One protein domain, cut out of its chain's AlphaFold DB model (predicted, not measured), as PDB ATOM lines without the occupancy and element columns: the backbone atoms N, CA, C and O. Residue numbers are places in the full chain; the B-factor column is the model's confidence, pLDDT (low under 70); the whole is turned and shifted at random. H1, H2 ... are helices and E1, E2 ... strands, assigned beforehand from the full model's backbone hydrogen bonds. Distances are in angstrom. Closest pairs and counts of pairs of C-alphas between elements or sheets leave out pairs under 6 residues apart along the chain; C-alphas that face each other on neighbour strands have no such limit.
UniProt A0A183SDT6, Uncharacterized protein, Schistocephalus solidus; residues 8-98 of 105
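This is residues 8 to 98 of the 105 residues of an uncharacterized protein of Schistocephalus solidus (UniProt A0A183SDT6). A twisted sheet of four strands makes a long slab, with H1 packed near E3 and E4 and H2 side by side with H1, off the sheet. Between E4 and H2 a long loop, residues 73 to 91, folds back on itself. The printed part has 91 residues, in the order E1 E2 E3 H1 E4 H2; the sheet, E1 E2 E3 E4, is mixed, and so is the class, helices and strands. It is only just compact, close to loose, with a radius of gyration of the C-alphas of 14.6 A and spans of 46 by 32 by 19 A.

E1, residues 8 to 12, and E2, residues 21 to 29, form an antiparallel hairpin, with N 10 and O 26 at 3.0 A. E2 and E3, residues 35 to 41, form another, with N 25 and O 37 at 2.8 A; E1 E2 E3 is a meander, each strand the antiparallel neighbour of the one before. E4, residues 67 to 72, is parallel to E3, with N 70 and O 38 at 2.9 A. E3, H1 and E4, with H1 at residues 48 to 62, make a strand-helix-strand unit, two parallel strands joined through a helix, with a right-handed crossover. H1 only grazes the sheet, with its residues 54 to 62. With residues 51 to 55 alone it touches H2, residues 92 to 98, at a shallow tilt of 24 degrees, the same way; the closest C-alphas, of Asp 51 and Leu 92, are 6.2 A apart. In both helices every O i to N i+4 pair is within hydrogen-bond range.

E1 begins at C-alpha 8, (-10.504, -15.565, -26.806). E2 measures 26.3 A, E3 20.1 A, H1 21.3 A and E4 16.7 A. H2 ends at C-alpha 98, (-15.438, -15.951, 6.643).

The C-alphas farthest apart, of Ser 31 and Ser 88, are 46.6 A apart. The printed part has no cut. The link E4 to H2 is long. Residues 8 to 18 and 65 have pLDDT under 70.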
ATOM      1  N   SER A   8     -11.771 -14.839 -26.929       66.94
ATOM      2  CA  SER A   8     -10.504 -15.565 -26.806       66.94
ATOM      3  C   SER A   8     -10.230 -15.901 -25.346       66.94
ATOM      4  O   SER A   8     -10.514 -15.110 -24.445       66.94
ATOM      5  N   ALA A   9      -9.707 -17.099 -25.113       59.78
ATOM      6  CA  ALA A   9      -9.303 -17.550 -23.794       59.78
ATOM      7  C   ALA A   9      -7.785 -17.686 -23.767       59.78
ATOM      8  O   ALA A   9      -7.194 -18.286 -24.664       59.78
ATOM      9  N   VAL A  10      -7.165 -17.111 -22.743       66.69
ATOM     10  CA  VAL A  10      -5.761 -17.354 -22.426       66.69
ATOM     11  C   VAL A  10      -5.739 -18.164 -21.145       66.69
ATOM     12  O   VAL A  10      -6.172 -17.684 -20.096       66.69
ATOM     13  N   GLU A  11      -5.264 -19.396 -21.256       62.94
ATOM     14  CA  GLU A  11      -4.986 -20.250 -20.113       62.94
ATOM     15  C   GLU A  11      -3.623 -19.865 -19.536       62.94
ATOM     16  O   GLU A  11      -2.621 -19.801 -20.252       62.94
ATOM     17  N   ARG A  12      -3.587 -19.591 -18.234       63.44
ATOM     18  CA  ARG A  12      -2.350 -19.596 -17.461       63.44
ATOM     19  C   ARG A  12      -2.453 -20.724 -16.453       63.44
ATOM     20  O   ARG A  12      -3.119 -20.600 -15.427       63.44
ATOM     21  N   ALA A  13      -1.780 -21.826 -16.757       55.69
ATOM     22  CA  ALA A  13      -1.495 -22.839 -15.761       55.69
ATOM     23  C   ALA A  13      -0.442 -22.260 -14.807       55.69
ATOM     24  O   ALA A  13       0.703 -22.031 -15.199       55.69
ATOM     25  N   HIS A  14      -0.838 -21.973 -13.571       54.34
ATOM     26  CA  HIS A  14       0.130 -21.737 -12.510       54.34
ATOM     27  C   HIS A  14       0.579 -23.103 -11.990       54.34
ATOM     28  O   HIS A  14      -0.245 -23.955 -11.656       54.34
ATOM     29  N   THR A  15       1.890 -23.342 -12.006       50.16
ATOM     30  CA  THR A  15       2.496 -24.620 -11.628       50.16
ATOM     31  C   THR A  15       2.225 -24.934 -10.157       50.16
ATOM     32  O   THR A  15       2.910 -24.441  -9.269       50.16
ATOM     33  N   LEU A  16       1.186 -25.743  -9.944       49.72
ATOM     34  CA  LEU A  16       1.105 -26.916  -9.072       49.72
ATOM     35  C   LEU A  16       2.148 -26.964  -7.944       49.72
ATOM     36  O   LEU A  16       3.229 -27.531  -8.105       49.72
ATOM     37  N   THR A  17       1.782 -26.463  -6.766       53.66
ATOM     38  CA  THR A  17       2.302 -27.057  -5.532       53.66
ATOM     39  C   THR A  17       1.645 -28.433  -5.355       53.66
ATOM     40  O   THR A  17       0.562 -28.685  -5.882       53.66
ATOM     41  N   LEU A  18       2.278 -29.359  -4.626       59.97
ATOM     42  CA  LEU A  18       1.722 -30.703  -4.358       59.97
ATOM     43  C   LEU A  18       0.344 -30.661  -3.646       59.97
ATOM     44  O   LEU A  18      -0.330 -31.680  -3.525       59.97
ATOM     45  N   GLU A  19      -0.041 -29.479  -3.170       74.69
ATOM     46  CA  GLU A  19      -1.101 -29.198  -2.208       74.69
ATOM     47  C   GLU A  19      -2.480 -28.973  -2.856       74.69
ATOM     48  O   GLU A  19      -3.500 -29.341  -2.274       74.69
ATOM     49  N   TYR A  20      -2.538 -28.404  -4.066       79.50
ATOM     50  CA  TYR A  20      -3.777 -28.226  -4.833       79.50
ATOM     51  C   TYR A  20      -3.492 -28.035  -6.328       79.50
ATOM     52  O   TYR A  20      -2.397 -27.666  -6.748       79.50
ATOM     53  N   LYS A  21      -4.509 -28.271  -7.157       84.25
ATOM     54  CA  LYS A  21      -4.488 -27.971  -8.591       84.25
ATOM     55  C   LYS A  21      -5.317 -26.730  -8.855       84.25
ATOM     56  O   LYS A  21      -6.410 -26.605  -8.315       84.25
ATOM     57  N   SER A  22      -4.842 -25.831  -9.704       84.31
ATOM     58  CA  SER A  22      -5.635 -24.680 -10.122       84.31
ATOM     59  C   SER A  22      -5.422 -24.354 -11.593       84.31
ATOM     60  O   SER A  22      -4.376 -24.650 -12.170       84.31
ATOM     61  N   VAL A  23      -6.441 -23.762 -12.213       84.94
ATOM     62  CA  VAL A  23      -6.372 -23.255 -13.584       84.94
ATOM     63  C   VAL A  23      -6.941 -21.846 -13.599       84.94
ATOM     64  O   VAL A  23      -8.085 -21.630 -13.195       84.94
ATOM     65  N   TRP A  24      -6.137 -20.895 -14.077       85.88
ATOM     66  CA  TRP A  24      -6.557 -19.516 -14.278       85.88
ATOM     67  C   TRP A  24      -6.885 -19.288 -15.749       85.88
ATOM     68  O   TRP A  24      -6.047 -19.471 -16.636       85.88
ATOM     69  N   ILE A  25      -8.108 -18.844 -16.018       85.31
ATOM     70  CA  ILE A  25      -8.609 -18.578 -17.360       85.31
ATOM     71  C   ILE A  25      -8.960 -17.103 -17.466       85.31
ATOM     72  O   ILE A  25      -9.813 -16.593 -16.745       85.31
ATOM     73  N   LYS A  26      -8.335 -16.420 -18.424       85.88
ATOM     74  CA  LYS A  26      -8.705 -15.055 -18.793       85.88
ATOM     75  C   LYS A  26      -9.502 -15.075 -20.083       85.88
ATOM     76  O   LYS A  26      -8.962 -15.394 -21.142       85.88
ATOM     77  N   ILE A  27     -10.771 -14.700 -19.995       83.38
ATOM     78  CA  ILE A  27     -11.661 -14.561 -21.141       83.38
ATOM     79  C   ILE A  27     -11.668 -13.100 -21.577       83.38
ATOM     80  O   ILE A  27     -12.055 -12.200 -20.828       83.38
ATOM     81  N   LYS A  28     -11.244 -12.870 -22.817       83.81
ATOM     82  CA  LYS A  28     -11.337 -11.573 -23.478       83.81
ATOM     83  C   LYS A  28     -12.506 -11.607 -24.447       83.81
ATOM     84  O   LYS A  28     -12.596 -12.501 -25.287       83.81
ATOM     85  N   LYS A  29     -13.375 -10.610 -24.357       78.31
ATOM     86  CA  LYS A  29     -14.420 -10.349 -25.345       78.31
ATOM     87  C   LYS A  29     -14.152  -8.971 -25.941       78.31
ATOM     88  O   LYS A  29     -13.829  -8.030 -25.215       78.31
ATOM     89  N   SER A  30     -14.227  -8.866 -27.266       75.12
ATOM     90  CA  SER A  30     -14.079  -7.582 -27.957       75.12
ATOM     91  C   SER A  30     -15.056  -6.566 -27.359       75.12
ATOM     92  O   SER A  30     -16.220  -6.905 -27.150       75.12
ATOM     93  N   SER A  31     -14.563  -5.361 -27.054       76.19
ATOM     94  CA  SER A  31     -15.311  -4.233 -26.469       76.19
ATOM     95  C   SER A  31     -15.911  -4.424 -25.064       76.19
ATOM     96  O   SER A  31     -16.773  -3.642 -24.676       76.19
ATOM     97  N   SER A  32     -15.469  -5.405 -24.268       76.75
ATOM     98  CA  SER A  32     -15.845  -5.502 -22.847       76.75
ATOM     99  C   SER A  32     -14.636  -5.684 -21.934       76.75
ATOM    100  O   SER A  32     -13.527  -5.969 -22.383       76.75
ATOM    101  N   GLN A  33     -14.854  -5.531 -20.626       80.62
ATOM    102  CA  GLN A  33     -13.832  -5.872 -19.641       80.62
ATOM    103  C   GLN A  33     -13.497  -7.367 -19.719       80.62
ATOM    104  O   GLN A  33     -14.347  -8.191 -20.069       80.62
ATOM    105  N   ASN A  34     -12.241  -7.699 -19.414       83.00
ATOM    106  CA  ASN A  34     -11.810  -9.087 -19.314       83.00
ATOM    107  C   ASN A  34     -12.481  -9.731 -18.105       83.00
ATOM    108  O   ASN A  34     -12.565  -9.103 -17.050       83.00
ATOM    109  N   LEU A  35     -12.889 -10.982 -18.265       83.56
ATOM    110  CA  LEU A  35     -13.380 -11.800 -17.171       83.56
ATOM    111  C   LEU A  35     -12.300 -12.809 -16.802       83.56
ATOM    112  O   LEU A  35     -11.726 -13.452 -17.683       83.56
ATOM    113  N   GLU A  36     -12.000 -12.916 -15.516       87.00
ATOM    114  CA  GLU A  36     -10.975 -13.817 -15.006       87.00
ATOM    115  C   GLU A  36     -11.638 -14.872 -14.127       87.00
ATOM    116  O   GLU A  36     -12.461 -14.553 -13.272       87.00
ATOM    117  N   PHE A  37     -11.311 -16.134 -14.385       86.06
ATOM    118  CA  PHE A  37     -11.816 -17.281 -13.648       86.06
ATOM    119  C   PHE A  37     -10.647 -18.047 -13.062       86.06
ATOM    120  O   PHE A  37      -9.704 -18.374 -13.781       86.06
ATOM    121  N   LEU A  38     -10.749 -18.401 -11.791       87.50
ATOM    122  CA  LEU A  38      -9.883 -19.381 -11.167       87.50
ATOM    123  C   LEU A  38     -10.721 -20.598 -10.792       87.50
ATOM    124  O   LEU A  38     -11.654 -20.488 -10.001       87.50
ATOM    125  N   THR A  39     -10.365 -21.762 -11.326       88.19
ATOM    126  CA  THR A  39     -10.869 -23.029 -10.796       88.19
ATOM    127  C   THR A  39      -9.812 -23.670  -9.910       88.19
ATOM    128  O   THR A  39      -8.646 -23.727 -10.301       88.19
ATOM    129  N   VAL A  40     -10.204 -24.163  -8.736       88.12
ATOM    130  CA  VAL A  40      -9.309 -24.838  -7.785       88.12
ATOM    131  C   VAL A  40      -9.823 -26.243  -7.479       88.12
ATOM    132  O   VAL A  40     -11.019 -26.474  -7.350       88.12
ATOM    133  N   TYR A  41      -8.910 -27.198  -7.374       87.00
ATOM    134  CA  TYR A  41      -9.158 -28.543  -6.882       87.00
ATOM    135  C   TYR A  41      -8.160 -28.848  -5.769       87.00
ATOM    136  O   TYR A  41      -6.959 -28.979  -6.024       87.00
ATOM    137  N   ARG A  42      -8.647 -28.978  -4.538       86.88
ATOM    138  CA  ARG A  42      -7.865 -29.485  -3.408       86.88
ATOM    139  C   ARG A  42      -8.155 -30.981  -3.275       86.88
ATOM    140  O   ARG A  42      -9.313 -31.335  -3.064       86.88
ATOM    141  N   PRO A  43      -7.150 -31.867  -3.395       84.31
ATOM    142  CA  PRO A  43      -7.358 -33.289  -3.158       84.31
ATOM    143  C   PRO A  43      -7.886 -33.559  -1.735       84.31
ATOM    144  O   PRO A  43      -7.589 -32.791  -0.816       84.31
ATOM    145  N   PRO A  44      -8.612 -34.662  -1.504       82.00
ATOM    146  CA  PRO A  44      -8.987 -35.062  -0.153       82.00
ATOM    147  C   PRO A  44      -7.746 -35.433   0.678       82.00
ATOM    148  O   PRO A  44      -6.700 -35.797   0.133       82.00
ATOM    149  N   ASN A  45      -7.877 -35.385   2.008       79.44
ATOM    150  CA  ASN A  45      -6.851 -35.808   2.976       79.44
ATOM    151  C   ASN A  45      -5.501 -35.070   2.866       79.44
ATOM    152  O   ASN A  45      -4.446 -35.653   3.122       79.44
ATOM    153  N   GLN A  46      -5.522 -33.796   2.481       74.88
ATOM    154  CA  GLN A  46      -4.322 -32.959   2.463       74.88
ATOM    155  C   GLN A  46      -3.917 -32.504   3.871       74.88
ATOM    156  O   GLN A  46      -4.746 -32.400   4.774       74.88
ATOM    157  N   GLN A  47      -2.621 -32.241   4.050       74.94
ATOM    158  CA  GLN A  47      -2.074 -31.700   5.296       74.94
ATOM    159  C   GLN A  47      -2.502 -30.240   5.502       74.94
ATOM    160  O   GLN A  47      -2.750 -29.521   4.538       74.94
ATOM    161  N   ASN A  48      -2.486 -29.766   6.752       75.62
ATOM    162  CA  ASN A  48      -2.856 -28.387   7.105       75.62
ATOM    163  C   ASN A  48      -2.054 -27.302   6.352       75.62
ATOM    164  O   ASN A  48      -2.537 -26.180   6.219       75.62
ATOM    165  N   SER A  49      -0.843 -27.595   5.857       79.00
ATOM    166  CA  SER A  49      -0.069 -26.633   5.055       79.00
ATOM    167  C   SER A  49      -0.762 -26.289   3.734       79.00
ATOM    168  O   SER A  49      -0.771 -25.126   3.338       79.00
ATOM    169  N   ALA A  50      -1.427 -27.269   3.112       81.12
ATOM    170  CA  ALA A  50      -2.193 -27.080   1.887       81.12
ATOM    171  C   ALA A  50      -3.375 -26.126   2.093       81.12
ATOM    172  O   ALA A  50      -3.692 -25.325   1.214       81.12
ATOM    173  N   ASP A  51      -3.995 -26.187   3.272       85.31
ATOM    174  CA  ASP A  51      -5.122 -25.334   3.648       85.31
ATOM    175  C   ASP A  51      -4.672 -23.881   3.777       85.31
ATOM    176  O   ASP A  51      -5.330 -22.981   3.262       85.31
ATOM    177  N   GLU A  52      -3.516 -23.642   4.397       85.06
ATOM    178  CA  GLU A  52      -2.950 -22.297   4.519       85.06
ATOM    179  C   GLU A  52      -2.504 -21.731   3.165       85.06
ATOM    180  O   GLU A  52      -2.766 -20.561   2.872       85.06
ATOM    181  N   SER A  53      -1.886 -22.545   2.304       85.12
ATOM    182  CA  SER A  53      -1.535 -22.137   0.938       85.12
ATOM    183  C   SER A  53      -2.774 -21.778   0.113       85.12
ATOM    184  O   SER A  53      -2.780 -20.766  -0.589       85.12
ATOM    185  N   LEU A  54      -3.844 -22.568   0.228       86.44
ATOM    186  CA  LEU A  54      -5.121 -22.295  -0.422       86.44
ATOM    187  C   LEU A  54      -5.761 -21.004   0.107       86.44
ATOM    188  O   LEU A  54      -6.203 -20.167  -0.675       86.44
ATOM    189  N   LEU A  55      -5.784 -20.804   1.426       87.12
ATOM    190  CA  LEU A  55      -6.346 -19.598   2.038       87.12
ATOM    191  C   LEU A  55      -5.585 -18.332   1.638       87.12
ATOM    192  O   LEU A  55      -6.206 -17.292   1.429       87.12
ATOM    193  N   ARG A  56      -4.256 -18.408   1.502       86.62
ATOM    194  CA  ARG A  56      -3.446 -17.300   0.974       86.62
ATOM    195  C   ARG A  56      -3.838 -16.956  -0.456       86.62
ATOM    196  O   ARG A  56      -4.089 -15.788  -0.729       86.62
ATOM    197  N   LEU A  57      -3.975 -17.962  -1.321       85.69
ATOM    198  CA  LEU A  57      -4.450 -17.759  -2.688       85.69
ATOM    199  C   LEU A  57      -5.829 -17.086  -2.694       85.69
ATOM    200  O   LEU A  57      -6.013 -16.083  -3.372       85.69
ATOM    201  N   MET A  58      -6.781 -17.575  -1.894       85.81
ATOM    202  CA  MET A  58      -8.123 -16.984  -1.826       85.81
ATOM    203  C   MET A  58      -8.097 -15.530  -1.326       85.81
ATOM    204  O   MET A  58      -8.779 -14.688  -1.898       85.81
ATOM    205  N   LYS A  59      -7.259 -15.198  -0.334       86.00
ATOM    206  CA  LYS A  59      -7.043 -13.812   0.130       86.00
ATOM    207  C   LYS A  59      -6.405 -12.910  -0.925       86.00
ATOM    208  O   LYS A  59      -6.702 -11.724  -1.001       86.00
ATOM    209  N   GLU A  60      -5.504 -13.436  -1.745       83.81
ATOM    210  CA  GLU A  60      -4.953 -12.667  -2.862       83.81
ATOM    211  C   GLU A  60      -6.042 -12.353  -3.895       83.81
ATOM    212  O   GLU A  60      -6.060 -11.258  -4.458       83.81
ATOM    213  N   LEU A  61      -6.989 -13.271  -4.105       80.81
ATOM    214  CA  LEU A  61      -8.109 -13.084  -5.028       80.81
ATOM    215  C   LEU A  61      -9.155 -12.094  -4.527       80.81
ATOM    216  O   LEU A  61      -9.703 -11.373  -5.356       80.81
ATOM    217  N   THR A  62      -9.423 -12.008  -3.220       77.50
ATOM    218  CA  THR A  62     -10.384 -11.018  -2.690       77.50
ATOM    219  C   THR A  62      -9.942  -9.583  -2.989       77.50
ATOM    220  O   THR A  62     -10.776  -8.720  -3.259       77.50
ATOM    221  N   ASN A  63      -8.631  -9.335  -3.080       75.00
ATOM    222  CA  ASN A  63      -8.081  -8.047  -3.518       75.00
ATOM    223  C   ASN A  63      -8.269  -7.776  -5.026       75.00
ATOM    224  O   ASN A  63      -8.142  -6.637  -5.480       75.00
ATOM    225  N   HIS A  64      -8.577  -8.800  -5.824       75.88
ATOM    226  CA  HIS A  64      -8.815  -8.686  -7.258       75.88
ATOM    227  C   HIS A  64     -10.322  -8.651  -7.547       75.88
ATOM    228  O   HIS A  64     -10.939  -9.673  -7.829       75.88
ATOM    229  N   GLN A  65     -10.904  -7.446  -7.592       65.31
ATOM    230  CA  GLN A  65     -12.343  -7.165  -7.807       65.31
ATOM    231  C   GLN A  65     -13.028  -7.824  -9.032       65.31
ATOM    232  O   GLN A  65     -14.217  -7.612  -9.254       65.31
ATOM    233  N   LYS A  66     -12.304  -8.558  -9.886       79.81
ATOM    234  CA  LYS A  66     -12.799  -9.081 -11.173       79.81
ATOM    235  C   LYS A  66     -12.478 -10.556 -11.415       79.81
ATOM    236  O   LYS A  66     -12.563 -11.002 -12.560       79.81
ATOM    237  N   VAL A  67     -12.090 -11.292 -10.372       83.06
ATOM    238  CA  VAL A  67     -11.825 -12.730 -10.476       83.06
ATOM    239  C   VAL A  67     -12.979 -13.509  -9.860       83.06
ATOM    240  O   VAL A  67     -13.273 -13.359  -8.678       83.06
ATOM    241  N   LEU A  68     -13.621 -14.363 -10.656       85.00
ATOM    242  CA  LEU A  68     -14.526 -15.381 -10.137       85.00
ATOM    243  C   LEU A  68     -13.699 -16.607  -9.756       85.00
ATOM    244  O   LEU A  68     -13.017 -17.175 -10.608       85.00
ATOM    245  N   SER A  69     -13.774 -17.034  -8.500       85.12
ATOM    246  CA  SER A  69     -13.172 -18.293  -8.062       85.12
ATOM    247  C   SER A  69     -14.252 -19.340  -7.798       85.12
ATOM    248  O   SER A  69     -15.316 -19.033  -7.268       85.12
ATOM    249  N   ALA A  70     -13.998 -20.572  -8.223       86.75
ATOM    250  CA  ALA A  70     -14.854 -21.727  -7.981       86.75
ATOM    251  C   ALA A  70     -13.988 -22.985  -7.879       86.75
ATOM    252  O   ALA A  70     -12.818 -22.977  -8.260       86.75
ATOM    253  N   GLY A  71     -14.531 -24.084  -7.369       87.88
ATOM    254  CA  GLY A  71     -13.734 -25.289  -7.241       87.88
ATOM    255  C   GLY A  71     -14.330 -26.350  -6.345       87.88
ATOM    256  O   GLY A  71     -15.375 -26.151  -5.731       87.88
ATOM    257  N   ASP A  72     -13.612 -27.462  -6.267       87.06
ATOM    258  CA  ASP A  72     -13.836 -28.498  -5.271       87.06
ATOM    259  C   ASP A  72     -12.692 -28.445  -4.254       87.06
ATOM    260  O   ASP A  72     -11.531 -28.728  -4.564       87.06
ATOM    261  N   PHE A  73     -13.023 -28.035  -3.033       84.88
ATOM    262  CA  PHE A  73     -12.059 -27.888  -1.948       84.88
ATOM    263  C   PHE A  73     -11.935 -29.153  -1.080       84.88
ATOM    264  O   PHE A  73     -11.123 -29.175  -0.148       84.88
ATOM    265  N   SER A  74     -12.712 -30.210  -1.363       84.44
ATOM    266  CA  SER A  74     -12.807 -31.411  -0.520       84.44
ATOM    267  C   SER A  74     -13.018 -31.062   0.965       84.44
ATOM    268  O   SER A  74     -12.364 -31.613   1.856       84.44
ATOM    269  N   THR A  75     -13.875 -30.075   1.232       73.56
ATOM    270  CA  THR A  75     -14.196 -29.565   2.571       73.56
ATOM    271  C   THR A  75     -15.575 -30.038   3.034       73.56
ATOM    272  O   THR A  75     -16.437 -30.269   2.186       73.56
ATOM    273  N   PRO A  76     -15.821 -30.137   4.358       71.56
ATOM    274  CA  PRO A  76     -17.166 -30.343   4.888       71.56
ATOM    275  C   PRO A  76     -18.166 -29.344   4.299       71.56
ATOM    276  O   PRO A  76     -17.808 -28.187   4.050       71.56
ATOM    277  N   THR A  77     -19.396 -29.811   4.092       75.50
ATOM    278  CA  THR A  77     -20.497 -29.045   3.504       75.50
ATOM    279  C   THR A  77     -20.735 -27.753   4.280       75.50
ATOM    280  O   THR A  77     -20.887 -27.770   5.499       75.50
ATOM    281  N   ILE A  78     -20.761 -26.634   3.557       76.19
ATOM    282  CA  ILE A  78     -21.250 -25.356   4.069       76.19
ATOM    283  C   ILE A  78     -22.756 -25.341   3.817       76.19
ATOM    284  O   ILE A  78     -23.189 -25.555   2.683       76.19
ATOM    285  N   ASP A  79     -23.546 -25.106   4.859       80.38
ATOM    286  CA  ASP A  79     -24.959 -24.807   4.690       80.38
ATOM    287  C   ASP A  79     -25.086 -23.349   4.243       80.38
ATOM    288  O   ASP A  79     -24.938 -22.406   5.024       80.38
ATOM    289  N   CYS A  80     -25.325 -23.174   2.946       74.69
ATOM    290  CA  CYS A  80     -25.474 -21.865   2.330       74.69
ATOM    291  C   CYS A  80     -26.792 -21.167   2.702       74.69
ATOM    292  O   CYS A  80     -26.875 -19.954   2.525       74.69
ATOM    293  N   GLU A  81     -27.812 -21.891   3.184       80.38
ATOM    294  CA  GLU A  81     -29.086 -21.286   3.594       80.38
ATOM    295  C   GLU A  81     -28.969 -20.673   4.986       80.38
ATOM    296  O   GLU A  81     -29.358 -19.525   5.201       80.38
ATOM    297  N   SER A  82     -28.396 -21.423   5.927       81.44
ATOM    298  CA  SER A  82     -28.191 -20.938   7.294       81.44
ATOM    299  C   SER A  82     -26.895 -20.146   7.471       81.44
ATOM    300  O   SER A  82     -26.692 -19.556   8.532       81.44
ATOM    301  N   LEU A  83     -26.033 -20.113   6.444       79.38
ATOM    302  CA  LEU A  83     -24.665 -19.600   6.532       79.38
ATOM    303  C   LEU A  83     -23.955 -20.220   7.740       79.38
ATOM    304  O   LEU A  83     -23.387 -19.521   8.576       79.38
ATOM    305  N   THR A  84     -24.039 -21.541   7.869       79.69
ATOM    306  CA  THR A  84     -23.353 -22.276   8.929       79.69
ATOM    307  C   THR A  84     -22.410 -23.307   8.343       79.69
ATOM    308  O   THR A  84     -22.539 -23.768   7.209       79.69
ATOM    309  N   VAL A  85     -21.396 -23.642   9.131       82.38
ATOM    310  CA  VAL A  85     -20.409 -24.636   8.751       82.38
ATOM    311  C   VAL A  85     -20.042 -25.466   9.962       82.38
ATOM    312  O   VAL A  85     -19.665 -24.934  11.018       82.38
ATOM    313  N   ASP A  86     -20.159 -26.777   9.796       76.69
ATOM    314  CA  ASP A  86     -19.787 -27.736  10.818       76.69
ATOM    315  C   ASP A  86     -18.264 -27.797  10.969       76.69
ATOM    316  O   ASP A  86     -17.507 -27.807   9.996       76.69
ATOM    317  N   GLY A  87     -17.805 -27.858  12.222       74.44
ATOM    318  CA  GLY A  87     -16.396 -28.047  12.562       74.44
ATOM    319  C   GLY A  87     -15.780 -26.967  13.456       74.44
ATOM    320  O   GLY A  87     -16.436 -26.054  13.970       74.44
ATOM    321  N   SER A  88     -14.471 -27.109  13.676       79.31
ATOM    322  CA  SER A  88     -13.659 -26.239  14.541       79.31
ATOM    323  C   SER A  88     -13.564 -24.799  14.006       79.31
ATOM    324  O   SER A  88     -13.541 -24.612  12.784       79.31
ATOM    325  N   PRO A  89     -13.429 -23.772  14.879       79.50
ATOM    326  CA  PRO A  89     -13.060 -22.396  14.514       79.50
ATOM    327  C   PRO A  89     -11.882 -22.302  13.540       79.50
ATOM    328  O   PRO A  89     -11.828 -21.426  12.691       79.50
ATOM    329  N   THR A  90     -10.956 -23.254  13.632       80.62
ATOM    330  CA  THR A  90      -9.735 -23.301  12.824       80.62
ATOM    331  C   THR A  90      -9.872 -24.080  11.514       80.62
ATOM    332  O   THR A  90      -8.889 -24.189  10.783       80.62
ATOM    333  N   SER A  91     -11.050 -24.634  11.215       85.12
ATOM    334  CA  SER A  91     -11.276 -25.446  10.016       85.12
ATOM    335  C   SER A  91     -11.184 -24.622   8.728       85.12
ATOM    336  O   SER A  91     -11.560 -23.449   8.689       85.12
ATOM    337  N   LEU A  92     -10.722 -25.264   7.650       84.25
ATOM    338  CA  LEU A  92     -10.651 -24.653   6.322       84.25
ATOM    339  C   LEU A  92     -12.019 -24.119   5.870       84.25
ATOM    340  O   LEU A  92     -12.096 -22.989   5.401       84.25
ATOM    341  N   SER A  93     -13.096 -24.890   6.060       85.12
ATOM    342  CA  SER A  93     -14.446 -24.489   5.649       85.12
ATOM    343  C   SER A  93     -14.908 -23.196   6.323       85.12
ATOM    344  O   SER A  93     -15.466 -22.329   5.657       85.12
ATOM    345  N   ARG A  94     -14.626 -23.025   7.625       86.00
ATOM    346  CA  ARG A  94     -14.951 -21.787   8.346       86.00
ATOM    347  C   ARG A  94     -14.142 -20.604   7.848       86.00
ATOM    348  O   ARG A  94     -14.730 -19.580   7.526       86.00
ATOM    349  N   LYS A  95     -12.829 -20.766   7.685       87.19
ATOM    350  CA  LYS A  95     -11.976 -19.698   7.150       87.19
ATOM    351  C   LYS A  95     -12.378 -19.298   5.721       87.19
ATOM    352  O   LYS A  95     -12.362 -18.117   5.395       87.19
ATOM    353  N   LEU A  96     -12.763 -20.254   4.867       85.50
ATOM    354  CA  LEU A  96     -13.276 -19.975   3.517       85.50
ATOM    355  C   LEU A  96     -14.610 -19.219   3.551       85.50
ATOM    356  O   LEU A  96     -14.802 -18.276   2.784       85.50
ATOM    357  N   MET A  97     -15.517 -19.614   4.442       86.19
ATOM    358  CA  MET A  97     -16.802 -18.946   4.623       86.19
ATOM    359  C   MET A  97     -16.618 -17.506   5.123       86.19
ATOM    360  O   MET A  97     -17.198 -16.588   4.551       86.19
ATOM    361  N   GLU A  98     -15.762 -17.286   6.122       86.75
ATOM    362  CA  GLU A  98     -15.438 -15.951   6.643       86.75
ATOM    363  C   GLU A  98     -14.824 -15.043   5.568       86.75
ATOM    364  O   GLU A  98     -15.226 -13.887   5.453       86.75
TER     365      GLU A  98